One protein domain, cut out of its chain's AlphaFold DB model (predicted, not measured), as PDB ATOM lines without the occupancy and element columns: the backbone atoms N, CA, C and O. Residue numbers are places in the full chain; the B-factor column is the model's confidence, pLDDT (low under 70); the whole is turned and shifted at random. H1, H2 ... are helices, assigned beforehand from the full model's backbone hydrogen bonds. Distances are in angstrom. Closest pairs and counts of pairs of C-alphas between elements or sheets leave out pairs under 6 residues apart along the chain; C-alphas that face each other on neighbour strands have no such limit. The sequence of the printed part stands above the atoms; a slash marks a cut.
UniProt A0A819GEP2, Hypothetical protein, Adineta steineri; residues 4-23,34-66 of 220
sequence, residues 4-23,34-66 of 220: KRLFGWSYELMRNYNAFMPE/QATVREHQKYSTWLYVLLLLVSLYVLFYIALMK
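AT A GLANCE: This is residues 4 to 23 and 34 to 66 of the 220 residues of the protein "Hypothetical protein" of Adineta steineri (UniProt A0A819GEP2). One long helix, H2, makes the longest axis, and a shorter helix, H1, stands off to one side of it; from the end of H1 a stretch with no named element, residues 16 to 23, runs past H2 and ends at a cut, with residues 24 to 33 between it and H2 not printed. Residues 4 to 13 of H1 and residues 50 to 66 stick out. The printed part has 53 residues with two named helices, H1 then H2, and no named strand; the class is all helix. It is only just loose, close to extended, with a radius of gyration of the C-alphas of 14.9 A, and spans 49 by 27 by 17 A.

HOW THE PARTS SIT: H2, residues 34 to 64, and H1, residues 4 to 15, are apart, with no C-alpha of the one within 8 A of the other. In both helices every O i to N i+4 pair is within hydrogen-bond range.

IN THESE COORDINATES: H2 measures 45.5 A, from C-alpha 34 at (151.095, 140.192, 192.387) to C-alpha 64 at (120.696, 147.010, 159.206). H1 measures 16.4 A and begins at C-alpha 4 (133.266, 121.744, 168.185).

THE WHOLE: The C-alphas farthest apart, of Gln 34 and Lys 66, are 49.0 A apart. Residues 24 to 33 are not printed; C-alphas 23 and 34 are 14.4 A apart across the cut. In this model, pLDDT is under 70 at residues 10, 14 to 23 and 34 to 39.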
ATOM      1  N   LYS A   4     133.013 121.907 166.743       76.81
ATOM      2  CA  LYS A   4     133.266 121.744 168.185       76.81
ATOM      3  C   LYS A   4     134.733 121.955 168.577       76.81
ATOM      4  O   LYS A   4     135.012 122.471 169.652       76.81
ATOM      5  N   ARG A   5     135.672 121.582 167.701       77.38
ATOM      6  CA  ARG A   5     137.114 121.736 167.939       77.38
ATOM      7  C   ARG A   5     137.562 123.186 167.757       77.38
ATOM      8  O   ARG A   5     138.427 123.636 168.494       77.38
ATOM      9  N   LEU A   6     136.941 123.914 166.825       74.50
ATOM     10  CA  LEU A   6     137.162 125.353 166.647       74.50
ATOM     11  C   LEU A   6     136.636 126.156 167.839       74.50
ATOM     12  O   LEU A   6     137.372 126.988 168.355       74.50
ATOM     13  N   PHE A   7     135.421 125.860 168.315       75.31
ATOM     14  CA  PHE A   7     134.863 126.514 169.505       75.31
ATOM     15  C   PHE A   7     135.668 126.225 170.775       75.31
ATOM     16  O   PHE A   7     135.860 127.121 171.587       75.31
ATOM     17  N   GLY A   8     136.175 124.999 170.943       77.06
ATOM     18  CA  GLY A   8     137.056 124.676 172.067       77.06
ATOM     19  C   GLY A   8     138.371 125.460 172.023       77.06
ATOM     20  O   GLY A   8     138.792 126.015 173.033       77.06
ATOM     21  N   TRP A   9     138.985 125.563 170.842       76.50
ATOM     22  CA  TRP A   9     140.250 126.279 170.670       76.50
ATOM     23  C   TRP A   9     140.100 127.797 170.843       76.50
ATOM     24  O   TRP A   9     140.912 128.421 171.519       76.50
ATOM     25  N   SER A  10     139.033 128.392 170.299       69.50
ATOM     26  CA  SER A  10     138.755 129.820 170.487       69.50
ATOM     27  C   SER A  10     138.400 130.159 171.937       69.50
ATOM     28  O   SER A  10     138.801 131.212 172.429       69.50
ATOM     29  N   TYR A  11     137.703 129.262 172.638       72.12
ATOM     30  CA  TYR A  11     137.384 129.423 174.054       72.12
ATOM     31  C   TYR A  11     138.639 129.425 174.935       72.12
ATOM     32  O   TYR A  11     138.768 130.281 175.808       72.12
ATOM     33  N   GLU A  12     139.594 128.524 174.691       71.62
ATOM     34  CA  GLU A  12     140.857 128.514 175.441       71.62
ATOM     35  C   GLU A  12     141.741 129.725 175.130       71.62
ATOM     36  O   GLU A  12     142.329 130.301 176.047       71.62
ATOM     37  N   LEU A  13     141.785 130.153 173.862       71.19
ATOM     38  CA  LEU A  13     142.516 131.350 173.450       71.19
ATOM     39  C   LEU A  13     141.952 132.606 174.131       71.19
ATOM     40  O   LEU A  13     142.716 133.406 174.664       71.19
ATOM     41  N   MET A  14     140.622 132.755 174.174       66.06
ATOM     42  CA  MET A  14     139.969 133.876 174.858       66.06
ATOM     43  C   MET A  14     140.116 133.808 176.378       66.06
ATOM     44  O   MET A  14     140.292 134.841 177.014       66.06
ATOM     45  N   ARG A  15     140.098 132.610 176.977       67.00
ATOM     46  CA  ARG A  15     140.208 132.454 178.434       67.00
ATOM     47  C   ARG A  15     141.539 132.958 178.997       67.00
ATOM     48  O   ARG A  15     141.572 133.446 180.125       67.00
ATOM     49  N   ASN A  16     142.613 132.829 178.226       68.06
ATOM     50  CA  ASN A  16     143.959 133.225 178.639       68.06
ATOM     51  C   ASN A  16     144.381 134.598 178.090       68.06
ATOM     52  O   ASN A  16     145.518 135.013 178.306       68.06
ATOM     53  N   TYR A  17     143.489 135.300 177.388       68.38
ATOM     54  CA  TYR A  17     143.778 136.602 176.805       68.38
ATOM     55  C   TYR A  17     143.652 137.713 177.856       68.38
ATOM     56  O   TYR A  17     142.622 137.846 178.517       68.38
ATOM     57  N   ASN A  18     144.697 138.526 178.004       69.69
ATOM     58  CA  ASN A  18     144.700 139.725 178.836       69.69
ATOM     59  C   ASN A  18     145.152 140.898 177.962       69.69
ATOM     60  O   ASN A  18     146.296 140.919 177.515       69.69
ATOM     61  N   ALA A  19     144.250 141.837 177.679       69.75
ATOM     62  CA  ALA A  19     144.532 142.965 176.791       69.75
ATOM     63  C   ALA A  19     145.398 144.032 177.477       69.75
ATOM     64  O   ALA A  19     146.103 144.780 176.809       69.75
ATOM     65  N   PHE A  20     145.361 144.073 178.810       67.19
ATOM     66  CA  PHE A  20     146.142 144.982 179.639       67.19
ATOM     67  C   PHE A  20     147.282 144.200 180.297       67.19
ATOM     68  O   PHE A  20     147.218 143.847 181.478       67.19
ATOM     69  N   MET A  21     148.292 143.851 179.499       62.34
ATOM     70  CA  MET A  21     149.560 143.342 180.017       62.34
ATOM     71  C   MET A  21     150.460 144.550 180.312       62.34
ATOM     72  O   MET A  21     150.634 145.375 179.418       62.34
ATOM     73  N   PRO A  22     150.969 144.707 181.543       60.53
ATOM     74  CA  PRO A  22     151.888 145.796 181.849       60.53
ATOM     75  C   PRO A  22     153.212 145.596 181.103       60.53
ATOM     76  O   PRO A  22     153.641 144.457 180.904       60.53
ATOM     77  N   GLU A  23     153.837 146.700 180.706       61.09
ATOM     78  CA  GLU A  23     155.233 146.720 180.261       61.09
ATOM     79  C   GLU A  23     156.121 146.300 181.451       61.09
ATOM     80  O   GLU A  23     155.764 146.545 182.607       61.09
ATOM     81  N   GLN A  34     151.064 140.201 193.864       62.88
ATOM     82  CA  GLN A  34     151.095 140.192 192.387       62.88
ATOM     83  C   GLN A  34     149.958 139.357 191.774       62.88
ATOM     84  O   GLN A  34     149.531 139.593 190.640       62.88
ATOM     85  N   ALA A  35     149.442 138.387 192.534       65.69
ATOM     86  CA  ALA A  35     148.275 137.601 192.166       65.69
ATOM     87  C   ALA A  35     147.005 138.465 192.068       65.69
ATOM     88  O   ALA A  35     146.244 138.321 191.115       65.69
ATOM     89  N   THR A  36     146.798 139.404 192.992       65.50
ATOM     90  CA  THR A  36     145.601 140.263 193.025       65.50
ATOM     91  C   THR A  36     145.559 141.241 191.848       65.50
ATOM     92  O   THR A  36     144.518 141.398 191.212       65.50
ATOM     93  N   VAL A  37     146.704 141.823 191.476       67.00
ATOM     94  CA  VAL A  37     146.826 142.748 190.334       67.00
ATOM     95  C   VAL A  37     146.498 142.046 189.010       67.00
ATOM     96  O   VAL A  37     145.742 142.579 188.196       67.00
ATOM     97  N   ARG A  38     146.981 140.810 188.816       65.62
ATOM     98  CA  ARG A  38     146.681 140.006 187.616       65.62
ATOM     99  C   ARG A  38     145.199 139.646 187.496       65.62
ATOM    100  O   ARG A  38     144.673 139.609 186.385       65.62
ATOM    101  N   GLU A  39     144.516 139.388 188.606       68.75
ATOM    102  CA  GLU A  39     143.080 139.087 188.592       68.75
ATOM    103  C   GLU A  39     142.236 140.325 188.237       68.75
ATOM    104  O   GLU A  39     141.308 140.226 187.428       68.75
ATOM    105  N   HIS A  40     142.606 141.512 188.729       73.12
ATOM    106  CA  HIS A  40     141.949 142.766 188.339       73.12
ATOM    107  C   HIS A  40     142.133 143.097 186.847       73.12
ATOM    108  O   HIS A  40     141.184 143.538 186.193       73.12
ATOM    109  N   GLN A  41     143.313 142.827 186.279       72.06
ATOM    110  CA  GLN A  41     143.597 143.033 184.850       72.06
ATOM    111  C   GLN A  41     142.761 142.119 183.947       72.06
ATOM    112  O   GLN A  41     142.175 142.577 182.961       72.06
ATOM    113  N   LYS A  42     142.631 140.838 184.321       75.56
ATOM    114  CA  LYS A  42     141.746 139.902 183.617       75.56
ATOM    115  C   LYS A  42     140.311 140.410 183.644       75.56
ATOM    116  O   LYS A  42     139.694 140.516 182.589       75.56
ATOM    117  N   TYR A  43     139.791 140.773 184.818       79.94
ATOM    118  CA  TYR A  43     138.413 141.251 184.949       79.94
ATOM    119  C   TYR A  43     138.141 142.500 184.095       79.94
ATOM    120  O   TYR A  43     137.122 142.563 183.407       79.94
ATOM    121  N   SER A  44     139.082 143.450 184.069       80.25
ATOM    122  CA  SER A  44     139.005 144.637 183.208       80.25
ATOM    123  C   SER A  44     138.968 144.271 181.719       80.25
ATOM    124  O   SER A  44     138.128 144.781 180.976       80.25
ATOM    125  N   THR A  45     139.801 143.318 181.284       83.44
ATOM    126  CA  THR A  45     139.796 142.811 179.901       83.44
ATOM    127  C   THR A  45     138.449 142.183 179.534       83.44
ATOM    128  O   THR A  45     137.895 142.494 178.481       83.44
ATOM    129  N   TRP A  46     137.880 141.339 180.399       82.25
ATOM    130  CA  TRP A  46     136.577 140.711 180.150       82.25
ATOM    131  C   TRP A  46     135.443 141.732 180.069       82.25
ATOM    132  O   TRP A  46     134.603 141.646 179.172       82.25
ATOM    133  N   LEU A  47     135.441 142.724 180.964       86.38
ATOM    134  CA  LEU A  47     134.478 143.822 180.938       86.38
ATOM    135  C   LEU A  47     134.599 144.632 179.639       86.38
ATOM    136  O   LEU A  47     133.588 144.908 178.994       86.38
ATOM    137  N   TYR A  48     135.824 144.965 179.226       87.25
ATOM    138  CA  TYR A  48     136.091 145.707 177.996       87.25
ATOM    139  C   TYR A  48     135.625 144.946 176.750       87.25
ATOM    140  O   TYR A  48     134.921 145.508 175.913       87.25
ATOM    141  N   VAL A  49     135.955 143.655 176.640       86.50
ATOM    142  CA  VAL A  49     135.535 142.814 175.508       86.50
ATOM    143  C   VAL A  49     134.012 142.687 175.454       86.50
ATOM    144  O   VAL A  49     133.435 142.788 174.374       86.50
ATOM    145  N   LEU A  50     133.344 142.523 176.601       88.50
ATOM    146  CA  LEU A  50     131.882 142.478 176.663       88.50
ATOM    147  C   LEU A  50     131.275 143.797 176.168       88.50
ATOM    148  O   LEU A  50     130.412 143.778 175.291       88.50
ATOM    149  N   LEU A  51     131.756 144.937 176.669       90.31
ATOM    150  CA  LEU A  51     131.288 146.259 176.241       90.31
ATOM    151  C   LEU A  51     131.530 146.505 174.745       90.31
ATOM    152  O   LEU A  51     130.660 147.051 174.067       90.31
ATOM    153  N   LEU A  52     132.672 146.064 174.218       90.38
ATOM    154  CA  LEU A  52     133.013 146.175 172.801       90.38
ATOM    155  C   LEU A  52     132.107 145.303 171.923       90.38
ATOM    156  O   LEU A  52     131.661 145.741 170.866       90.38
ATOM    157  N   LEU A  53     131.775 144.087 172.356       92.62
ATOM    158  CA  LEU A  53     130.829 143.235 171.632       92.62
ATOM    159  C   LEU A  53     129.417 143.831 171.631       92.62
ATOM    160  O   LEU A  53     128.744 143.802 170.601       92.62
ATOM    161  N   VAL A  54     128.983 144.411 172.753       95.62
ATOM    162  CA  VAL A  54     127.687 145.098 172.847       95.62
ATOM    163  C   VAL A  54     127.650 146.324 171.934       95.62
ATOM    164  O   VAL A  54     126.675 146.503 171.205       95.62
ATOM    165  N   SER A  55     128.702 147.146 171.911       95.00
ATOM    166  CA  SER A  55     128.743 148.336 171.054       95.00
ATOM    167  C   SER A  55     128.741 147.973 169.566       95.00
ATOM    168  O   SER A  55     127.972 148.550 168.798       95.00
ATOM    169  N   LEU A  56     129.514 146.960 169.163       94.44
ATOM    170  CA  LEU A  56     129.505 146.445 167.792       94.44
ATOM    171  C   LEU A  56     128.140 145.866 167.403       94.44
ATOM    172  O   LEU A  56     127.683 146.097 166.284       94.44
ATOM    173  N   TYR A  57     127.466 145.162 168.316       94.38
ATOM    174  CA  TYR A  57     126.120 144.639 168.080       94.38
ATOM    175  C   TYR A  57     125.101 145.763 167.841       94.38
ATOM    176  O   TYR A  57     124.324 145.697 166.887       94.38
ATOM    177  N   VAL A  58     125.137 146.824 168.653       94.38
ATOM    178  CA  VAL A  58     124.265 147.999 168.481       94.38
ATOM    179  C   VAL A  58     124.538 148.694 167.144       94.38
ATOM    180  O   VAL A  58     123.598 148.992 166.408       94.38
ATOM    181  N   LEU A  59     125.809 148.903 166.784       90.75
ATOM    182  CA  LEU A  59     126.181 149.508 165.500       90.75
ATOM    183  C   LEU A  59     125.714 148.666 164.308       90.75
ATOM    184  O   LEU A  59     125.199 149.211 163.333       90.75
ATOM    185  N   PHE A  60     125.853 147.343 164.397       91.31
ATOM    186  CA  PHE A  60     125.372 146.420 163.376       91.31
ATOM    187  C   PHE A  60     123.848 146.493 163.221       91.31
ATOM    188  O   PHE A  60     123.348 146.589 162.101       91.31
ATOM    189  N   TYR A  61     123.109 146.527 164.330       90.50
ATOM    190  CA  TYR A  61     121.653 146.655 164.311       90.50
ATOM    191  C   TYR A  61     121.189 147.971 163.667       90.50
ATOM    192  O   TYR A  61     120.316 147.959 162.801       90.50
ATOM    193  N   ILE A  62     121.819 149.098 164.013       88.38
ATOM    194  CA  ILE A  62     121.518 150.407 163.407       88.38
ATOM    195  C   ILE A  62     121.843 150.405 161.907       88.38
ATOM    196  O   ILE A  62     121.089 150.955 161.107       88.38
ATOM    197  N   ALA A  63     122.949 149.774 161.506       85.56
ATOM    198  CA  ALA A  63     123.338 149.680 160.102       85.56
ATOM    199  C   ALA A  63     122.356 148.844 159.262       85.56
ATOM    200  O   ALA A  63     122.153 149.165 158.091       85.56
ATOM    201  N   LEU A  64     121.746 147.807 159.849       84.38
ATOM    202  CA  LEU A  64     120.696 147.010 159.206       84.38
ATOM    203  C   LEU A  64     119.371 147.767 159.096       84.38
ATOM    204  O   LEU A  64     118.683 147.646 158.088       84.38
ATOM    205  N   MET A  65     119.032 148.574 160.100       79.19
ATOM    206  CA  MET A  65     117.789 149.348 160.154       79.19
ATOM    207  C   MET A  65     117.829 150.641 159.327       79.19
ATOM    208  O   MET A  65     117.040 151.545 159.584       79.19
ATOM    209  N   LYS A  66     118.732 150.774 158.346       71.06
ATOM    210  CA  LYS A  66     118.757 151.956 157.474       71.06
ATOM    211  C   LYS A  66     117.497 151.977 156.598       71.06
ATOM    212  O   LYS A  66     117.398 151.140 155.696       71.06
TER     213      LYS A  66